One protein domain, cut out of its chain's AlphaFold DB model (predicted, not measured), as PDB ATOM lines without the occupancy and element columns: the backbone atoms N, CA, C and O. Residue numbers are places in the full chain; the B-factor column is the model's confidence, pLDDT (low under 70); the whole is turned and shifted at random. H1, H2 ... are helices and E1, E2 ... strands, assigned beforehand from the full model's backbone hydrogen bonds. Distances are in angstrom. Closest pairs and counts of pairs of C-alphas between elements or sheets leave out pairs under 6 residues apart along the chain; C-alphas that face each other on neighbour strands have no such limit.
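What this domain is: This is residues 110 to 172 of the 704 residues of the protein "RRM domain-containing protein" of Scyliorhinus torazame (UniProt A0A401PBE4). A small, loose, flat structure of two arms with a little strand hairpin, E1 and E2, near the middle: helix H1 makes one arm, and a second hairpin, E3 and E4, reaches away as the other, E3 running on nearly in line from E2. Residues 124 to 142, a long loop with no named element, join H1 to the first hairpin, and residues 110 to 116 stick out free. The printed part has 63 residues, with H1, E1, E2, E3 and E4 in that order; under half of the residues are in these elements, and the class is mixed. Each hairpin is an antiparallel sheet of two strands. The whole is loose, with a radius of gyration of the C-alphas of 13.5 A and spans of 40 by 35 by 16 A.

Where its parts are: H1, residues 113 to 123, begins at C-alpha 113 (42.881, 2.143, -4.776) and is 15.3 A long. E1, residues 143 to 148, is 10.9 A long. E2 is residues 154 to 156, E3 residues 158 to 161, and E4 residues 168 to 171, ending at C-alpha 171 (33.252, -3.883, -23.275).

How they stand to each other: In H1 every O i to N i+4 pair is within hydrogen-bond range. The closest C-alphas of H1 and E1, those of Leu 121 and His 143, are 7.9 A apart. E1 and E2 form an antiparallel hairpin at 133 degrees, with N 147 and O 155 at 2.9 A. E2 runs on into E3 at 14 degrees, and the two meet only through their link. E3 and E4 form an antiparallel hairpin at 148 degrees, with N 169 and O 160 at 2.8 A. H1 is apart from E3 and E4.

The domain as a whole: The C-alphas of Ser 133 and Asp 164, the two farthest apart, are 40.6 A apart. The printed part has no cut, and the link from H1 to E1 is long, with 19 residues. The model's pLDDT is under 70 at residues 110 to 114, 132 to 134, 137, and 164 to 165.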
ATOM      1  N   GLN A 110      48.479   6.148   2.199       54.91
ATOM      2  CA  GLN A 110      48.214   5.899   0.789       54.91
ATOM      3  C   GLN A 110      47.290   4.681   0.700       54.91
ATOM      4  O   GLN A 110      47.748   3.551   0.583       54.91
ATOM      5  N   VAL A 111      45.978   4.905   0.824       59.28
ATOM      6  CA  VAL A 111      44.984   3.842   0.696       59.28
ATOM      7  C   VAL A 111      45.036   3.365  -0.744       59.28
ATOM      8  O   VAL A 111      44.543   4.053  -1.643       59.28
ATOM      9  N   ASP A 112      45.644   2.200  -0.954       65.69
ATOM     10  CA  ASP A 112      45.710   1.561  -2.259       65.69
ATOM     11  C   ASP A 112      44.313   1.558  -2.877       65.69
ATOM     12  O   ASP A 112      43.351   1.075  -2.269       65.69
ATOM     13  N   GLY A 113      44.182   2.081  -4.100       68.75
ATOM     14  CA  GLY A 113      42.881   2.143  -4.776       68.75
ATOM     15  C   GLY A 113      42.213   0.765  -4.851       68.75
ATOM     16  O   GLY A 113      40.996   0.653  -4.743       68.75
ATOM     17  N   ILE A 114      43.032  -0.290  -4.920       69.19
ATOM     18  CA  ILE A 114      42.639  -1.697  -4.841       69.19
ATOM     19  C   ILE A 114      41.983  -2.030  -3.490       69.19
ATOM     20  O   ILE A 114      40.909  -2.624  -3.482       69.19
ATOM     21  N   ALA A 115      42.572  -1.632  -2.357       75.50
ATOM     22  CA  ALA A 115      42.017  -1.885  -1.026       75.50
ATOM     23  C   ALA A 115      40.666  -1.176  -0.838       75.50
ATOM     24  O   ALA A 115      39.677  -1.821  -0.486       75.50
ATOM     25  N   LYS A 116      40.585   0.112  -1.202       78.56
ATOM     26  CA  LYS A 116      39.339   0.899  -1.144       78.56
ATOM     27  C   LYS A 116      38.230   0.319  -2.029       78.56
ATOM     28  O   LYS A 116      37.061   0.325  -1.640       78.56
ATOM     29  N   VAL A 117      38.581  -0.213  -3.201       74.44
ATOM     30  CA  VAL A 117      37.646  -0.924  -4.088       74.44
ATOM     31  C   VAL A 117      37.218  -2.258  -3.470       74.44
ATOM     32  O   VAL A 117      36.026  -2.544  -3.444       74.44
ATOM     33  N   VAL A 118      38.135  -3.046  -2.902       79.56
ATOM     34  CA  VAL A 118      37.818  -4.322  -2.231       79.56
ATOM     35  C   VAL A 118      36.896  -4.125  -1.023       79.56
ATOM     36  O   VAL A 118      35.969  -4.910  -0.833       79.56
ATOM     37  N   GLU A 119      37.097  -3.079  -0.222       81.00
ATOM     38  CA  GLU A 119      36.202  -2.718   0.887       81.00
ATOM     39  C   GLU A 119      34.821  -2.281   0.390       81.00
ATOM     40  O   GLU A 119      33.803  -2.765   0.886       81.00
ATOM     41  N   SER A 120      34.776  -1.450  -0.652       80.19
ATOM     42  CA  SER A 120      33.520  -1.035  -1.288       80.19
ATOM     43  C   SER A 120      32.760  -2.211  -1.924       80.19
ATOM     44  O   SER A 120      31.532  -2.236  -1.882       80.19
ATOM     45  N   LEU A 121      33.457  -3.219  -2.464       78.81
ATOM     46  CA  LEU A 121      32.848  -4.458  -2.965       78.81
ATOM     47  C   LEU A 121      32.319  -5.337  -1.817       78.81
ATOM     48  O   LEU A 121      31.212  -5.865  -1.915       78.81
ATOM     49  N   LYS A 122      33.056  -5.465  -0.702       80.81
ATOM     50  CA  LYS A 122      32.562  -6.159   0.506       80.81
ATOM     51  C   LYS A 122      31.283  -5.502   1.040       80.81
ATOM     52  O   LYS A 122      30.335  -6.212   1.359       80.81
ATOM     53  N   LYS A 123      31.232  -4.163   1.078       82.44
ATOM     54  CA  LYS A 123      30.041  -3.381   1.464       82.44
ATOM     55  C   LYS A 123      28.839  -3.648   0.549       82.44
ATOM     56  O   LYS A 123      27.722  -3.746   1.042       82.44
ATOM     57  N   ALA A 124      29.071  -3.865  -0.746       75.81
ATOM     58  CA  ALA A 124      28.055  -4.292  -1.714       75.81
ATOM     59  C   ALA A 124      27.695  -5.801  -1.648       75.81
ATOM     60  O   ALA A 124      27.045  -6.322  -2.555       75.81
ATOM     61  N   GLY A 125      28.119  -6.529  -0.606       75.00
ATOM     62  CA  GLY A 125      27.798  -7.949  -0.406       75.00
ATOM     63  C   GLY A 125      28.627  -8.930  -1.247       75.00
ATOM     64  O   GLY A 125      28.238 -10.090  -1.397       75.00
ATOM     65  N   VAL A 126      29.758  -8.494  -1.814       74.19
ATOM     66  CA  VAL A 126      30.611  -9.332  -2.672       74.19
ATOM     67  C   VAL A 126      31.596 -10.158  -1.838       74.19
ATOM     68  O   VAL A 126      32.717  -9.738  -1.542       74.19
ATOM     69  N   GLU A 127      31.220 -11.391  -1.508       76.50
ATOM     70  CA  GLU A 127      32.111 -12.356  -0.861       76.50
ATOM     71  C   GLU A 127      33.040 -13.028  -1.884       76.50
ATOM     72  O   GLU A 127      32.587 -13.786  -2.742       76.50
ATOM     73  N   ASN A 128      34.358 -12.831  -1.775       75.12
ATOM     74  CA  ASN A 128      35.356 -13.518  -2.616       75.12
ATOM     75  C   ASN A 128      35.055 -13.419  -4.132       75.12
ATOM     76  O   ASN A 128      35.107 -14.417  -4.858       75.12
ATOM     77  N   PHE A 129      34.698 -12.212  -4.591       72.56
ATOM     78  CA  PHE A 129      34.255 -11.905  -5.961       72.56
ATOM     79  C   PHE A 129      33.001 -12.671  -6.426       72.56
ATOM     80  O   PHE A 129      32.814 -12.879  -7.626       72.56
ATOM     81  N   LYS A 130      32.125 -13.085  -5.501       75.31
ATOM     82  CA  LYS A 130      30.845 -13.746  -5.791       75.31
ATOM     83  C   LYS A 130      29.683 -13.060  -5.077       75.31
ATOM     84  O   LYS A 130      29.832 -12.606  -3.947       75.31
ATOM     85  N   ILE A 131      28.511 -13.067  -5.709       76.81
ATOM     86  CA  ILE A 131      27.235 -12.675  -5.095       76.81
ATOM     87  C   ILE A 131      26.289 -13.872  -5.196       76.81
ATOM     88  O   ILE A 131      25.978 -14.333  -6.292       76.81
ATOM     89  N   ARG A 132      25.853 -14.411  -4.052       63.22
ATOM     90  CA  ARG A 132      25.185 -15.728  -3.987       63.22
ATOM     91  C   ARG A 132      23.715 -15.746  -4.443       63.22
ATOM     92  O   ARG A 132      23.137 -16.824  -4.510       63.22
ATOM     93  N   SER A 133      23.123 -14.586  -4.745       62.59
ATOM     94  CA  SER A 133      21.691 -14.435  -5.075       62.59
ATOM     95  C   SER A 133      21.399 -13.432  -6.208       62.59
ATOM     96  O   SER A 133      20.243 -13.060  -6.409       62.59
ATOM     97  N   ALA A 134      22.415 -12.953  -6.935       68.88
ATOM     98  CA  ALA A 134      22.217 -11.986  -8.020       68.88
ATOM     99  C   ALA A 134      21.912 -12.665  -9.366       68.88
ATOM    100  O   ALA A 134      22.491 -13.701  -9.703       68.88
ATOM    101  N   VAL A 135      21.033 -12.044 -10.155       70.56
ATOM    102  CA  VAL A 135      20.701 -12.490 -11.514       70.56
ATOM    103  C   VAL A 135      21.890 -12.201 -12.453       70.56
ATOM    104  O   VAL A 135      22.516 -11.143 -12.348       70.56
ATOM    105  N   PRO A 136      22.242 -13.110 -13.383       74.62
ATOM    106  CA  PRO A 136      23.262 -12.838 -14.391       74.62
ATOM    107  C   PRO A 136      22.957 -11.581 -15.217       74.62
ATOM    108  O   PRO A 136      21.866 -11.440 -15.762       74.62
ATOM    109  N   GLY A 137      23.945 -10.696 -15.352       68.06
ATOM    110  CA  GLY A 137      23.836  -9.432 -16.082       68.06
ATOM    111  C   GLY A 137      23.399  -8.226 -15.241       68.06
ATOM    112  O   GLY A 137      23.350  -7.124 -15.778       68.06
ATOM    113  N   THR A 138      23.109  -8.391 -13.946       79.62
ATOM    114  CA  THR A 138      22.859  -7.260 -13.035       79.62
ATOM    115  C   THR A 138      24.174  -6.545 -12.683       79.62
ATOM    116  O   THR A 138      25.182  -7.199 -12.401       79.62
ATOM    117  N   GLU A 139      24.175  -5.207 -12.708       80.81
ATOM    118  CA  GLU A 139      25.284  -4.376 -12.205       80.81
ATOM    119  C   GLU A 139      25.356  -4.462 -10.666       80.81
ATOM    120  O   GLU A 139      24.342  -4.668  -9.997       80.81
ATOM    121  N   VAL A 140      26.550  -4.352 -10.081       78.62
ATOM    122  CA  VAL A 140      26.716  -4.470  -8.622       78.62
ATOM    123  C   VAL A 140      26.255  -3.180  -7.927       78.62
ATOM    124  O   VAL A 140      26.614  -2.095  -8.389       78.62
ATOM    125  N   PRO A 141      25.498  -3.252  -6.810       72.88
ATOM    126  CA  PRO A 141      25.118  -2.069  -6.039       72.88
ATOM    127  C   PRO A 141      26.331  -1.200  -5.694       72.88
ATOM    128  O   PRO A 141      27.369  -1.722  -5.302       72.88
ATOM    129  N   GLU A 142      26.200   0.119  -5.850       73.56
ATOM    130  CA  GLU A 142      27.280   1.117  -5.710       73.56
ATOM    131  C   GLU A 142      28.411   1.053  -6.769       73.56
ATOM    132  O   GLU A 142      29.276   1.926  -6.763       73.56
ATOM    133  N   HIS A 143      28.400   0.100  -7.717       74.75
ATOM    134  CA  HIS A 143      29.508  -0.158  -8.656       74.75
ATOM    135  C   HIS A 143      29.047  -0.406 -10.109       74.75
ATOM    136  O   HIS A 143      29.093  -1.530 -10.605       74.75
ATOM    137  N   THR A 144      28.688   0.657 -10.840       75.31
ATOM    138  CA  THR A 144      28.220   0.604 -12.253       75.31
ATOM    139  C   THR A 144      29.228   0.029 -13.257       75.31
ATOM    140  O   THR A 144      28.862  -0.378 -14.361       75.31
ATOM    141  N   ASP A 145      30.511   0.004 -12.892       82.19
ATOM    142  CA  ASP A 145      31.596  -0.562 -13.702       82.19
ATOM    143  C   ASP A 145      31.871  -2.043 -13.376       82.19
ATOM    144  O   ASP A 145      32.851  -2.609 -13.856       82.19
ATOM    145  N   TRP A 146      31.014  -2.698 -12.583       85.62
ATOM    146  CA  TRP A 146      31.139  -4.109 -12.214       85.62
ATOM    147  C   TRP A 146      29.811  -4.853 -12.423       85.62
ATOM    148  O   TRP A 146      28.751  -4.402 -11.999       85.62
ATOM    149  N   ILE A 147      29.866  -6.024 -13.064       86.62
ATOM    150  CA  ILE A 147      28.684  -6.788 -13.494       86.62
ATOM    151  C   ILE A 147      28.747  -8.255 -13.060       86.62
ATOM    152  O   ILE A 147      29.815  -8.873 -13.023       86.62
ATOM    153  N   VAL A 148      27.591  -8.838 -12.735       85.25
ATOM    154  CA  VAL A 148      27.479 -10.239 -12.308       85.25
ATOM    155  C   VAL A 148      27.445 -11.180 -13.516       85.25
ATOM    156  O   VAL A 148      26.541 -11.153 -14.348       85.25
ATOM    157  N   SER A 149      28.434 -12.064 -13.603       80.50
ATOM    158  CA  SER A 149      28.542 -13.124 -14.607       80.50
ATOM    159  C   SER A 149      27.538 -14.266 -14.375       80.50
ATOM    160  O   SER A 149      27.077 -14.489 -13.257       80.50
ATOM    161  N   LYS A 150      27.297 -15.089 -15.407       77.06
ATOM    162  CA  LYS A 150      26.448 -16.303 -15.377       77.06
ATOM    163  C   LYS A 150      26.750 -17.275 -14.225       77.06
ATOM    164  O   LYS A 150      25.875 -18.030 -13.821       77.06
ATOM    165  N   PHE A 151      27.968 -17.249 -13.683       76.88
ATOM    166  CA  PHE A 151      28.404 -18.086 -12.557       76.88
ATOM    167  C   PHE A 151      28.393 -17.359 -11.197       76.88
ATOM    168  O   PHE A 151      29.152 -17.734 -10.302       76.88
ATOM    169  N   GLY A 152      27.619 -16.276 -11.058       74.06
ATOM    170  CA  GLY A 152      27.530 -15.466  -9.835       74.06
ATOM    171  C   GLY A 152      28.822 -14.725  -9.466       74.06
ATOM    172  O   GLY A 152      28.938 -14.222  -8.352       74.06
ATOM    173  N   ARG A 153      29.813 -14.685 -10.369       82.38
ATOM    174  CA  ARG A 153      31.097 -13.989 -10.176       82.38
ATOM    175  C   ARG A 153      30.999 -12.549 -10.650       82.38
ATOM    176  O   ARG A 153      30.472 -12.323 -11.736       82.38
ATOM    177  N   VAL A 154      31.566 -11.610  -9.910       84.25
ATOM    178  CA  VAL A 154      31.646 -10.211 -10.345       84.25
ATOM    179  C   VAL A 154      32.822 -10.027 -11.308       84.25
ATOM    180  O   VAL A 154      33.911 -10.544 -11.059       84.25
ATOM    181  N   LEU A 155      32.604  -9.301 -12.406       84.06
ATOM    182  CA  LEU A 155      33.611  -8.955 -13.412       84.06
ATOM    183  C   LEU A 155      33.607  -7.436 -13.666       84.06
ATOM    184  O   LEU A 155      32.522  -6.859 -13.741       84.06
ATOM    185  N   PRO A 156      34.770  -6.783 -13.836       86.69
ATOM    186  CA  PRO A 156      34.824  -5.378 -14.223       86.69
ATOM    187  C   PRO A 156      34.456  -5.198 -15.703       86.69
ATOM    188  O   PRO A 156      34.808  -6.016 -16.557       86.69
ATOM    189  N   ILE A 157      33.777  -4.098 -16.012       86.62
ATOM    190  CA  ILE A 157      33.468  -3.657 -17.370       86.62
ATOM    191  C   ILE A 157      34.646  -2.822 -17.886       86.62
ATOM    192  O   ILE A 157      35.122  -1.914 -17.210       86.62
ATOM    193  N   LEU A 158      35.139  -3.124 -19.089       85.94
ATOM    194  CA  LEU A 158      36.359  -2.507 -19.614       85.94
ATOM    195  C   LEU A 158      36.036  -1.355 -20.568       85.94
ATOM    196  O   LEU A 158      35.445  -1.558 -21.627       85.94
ATOM    197  N   HIS A 159      36.479  -0.148 -20.226       85.69
ATOM    198  CA  HIS A 159      36.342   1.046 -21.060       85.69
ATOM    199  C   HIS A 159      37.557   1.205 -21.991       85.69
ATOM    200  O   HIS A 159      38.512   1.925 -21.704       85.69
ATOM    201  N   LEU A 160      37.534   0.487 -23.117       83.69
ATOM    202  CA  LEU A 160      38.661   0.361 -24.046       83.69
ATOM    203  C   LEU A 160      38.662   1.489 -25.087       83.69
ATOM    204  O   LEU A 160      37.678   1.694 -25.793       83.69
ATOM    205  N   ARG A 161      39.779   2.208 -25.242       82.62
ATOM    206  CA  ARG A 161      39.955   3.183 -26.332       82.62
ATOM    207  C   ARG A 161      40.433   2.466 -27.596       82.62
ATOM    208  O   ARG A 161      41.424   1.740 -27.547       82.62
ATOM    209  N   GLN A 162      39.751   2.669 -28.724       80.69
ATOM    210  CA  GLN A 162      40.198   2.114 -30.005       80.69
ATOM    211  C   GLN A 162      41.471   2.838 -30.473       80.69
ATOM    212  O   GLN A 162      41.570   4.055 -30.333       80.69
ATOM    213  N   LYS A 163      42.437   2.111 -31.053       73.50
ATOM    214  CA  LYS A 163      43.705   2.700 -31.532       73.50
ATOM    215  C   LYS A 163      43.487   3.796 -32.585       73.50
ATOM    216  O   LYS A 163      44.190   4.798 -32.575       73.50
ATOM    217  N   ASP A 164      42.470   3.625 -33.426       68.31
ATOM    218  CA  ASP A 164      42.230   4.437 -34.627       68.31
ATOM    219  C   ASP A 164      41.143   5.515 -34.435       68.31
ATOM    220  O   ASP A 164      40.881   6.303 -35.341       68.31
ATOM    221  N   GLN A 165      40.469   5.565 -33.274       67.38
ATOM    222  CA  GLN A 165      39.402   6.540 -33.001       67.38
ATOM    223  C   GLN A 165      39.447   7.064 -31.563       67.38
ATOM    224  O   GLN A 165      39.587   6.308 -30.609       67.38
ATOM    225  N   LYS A 166      39.164   8.363 -31.382       72.50
ATOM    226  CA  LYS A 166      39.038   9.028 -30.064       72.50
ATOM    227  C   LYS A 166      37.853   8.531 -29.202       72.50
ATOM    228  O   LYS A 166      37.553   9.136 -28.178       72.50
ATOM    229  N   LYS A 167      37.155   7.467 -29.615       79.88
ATOM    230  CA  LYS A 167      35.974   6.905 -28.941       79.88
ATOM    231  C   LYS A 167      36.379   5.830 -27.929       79.88
ATOM    232  O   LYS A 167      37.377   5.131 -28.106       79.88
ATOM    233  N   ILE A 168      35.573   5.697 -26.880       85.25
ATOM    234  CA  ILE A 168      35.726   4.685 -25.830       85.25
ATOM    235  C   ILE A 168      34.611   3.648 -26.003       85.25
ATOM    236  O   ILE A 168      33.440   4.007 -26.111       85.25
ATOM    237  N   LEU A 169      34.981   2.373 -26.042       80.44
ATOM    238  CA  LEU A 169      34.095   1.221 -26.163       80.44
ATOM    239  C   LEU A 169      33.873   0.598 -24.774       80.44
ATOM    240  O   LEU A 169      34.829   0.131 -24.157       80.44
ATOM    241  N   LYS A 170      32.621   0.563 -24.290       85.44
ATOM    242  CA  LYS A 170      32.229  -0.172 -23.070       85.44
ATOM    243  C   LYS A 170      32.149  -1.670 -23.404       85.44
ATOM    244  O   LYS A 170      31.162  -2.124 -23.979       85.44
ATOM    245  N   TYR A 171      33.199  -2.430 -23.092       82.31
ATOM    246  CA  TYR A 171      33.252  -3.883 -23.275       82.31
ATOM    247  C   TYR A 171      32.748  -4.606 -22.021       82.31
ATOM    248  O   TYR A 171      33.385  -4.587 -20.968       82.31
ATOM    249  N   ASP A 172      31.601  -5.265 -22.164       82.12
ATOM    250  CA  ASP A 172      30.922  -6.010 -21.107       82.12
ATOM    251  C   ASP A 172      31.232  -7.521 -21.206       82.12
ATOM    252  O   ASP A 172      30.745  -8.194 -22.124       82.12
TER     253      ASP A 172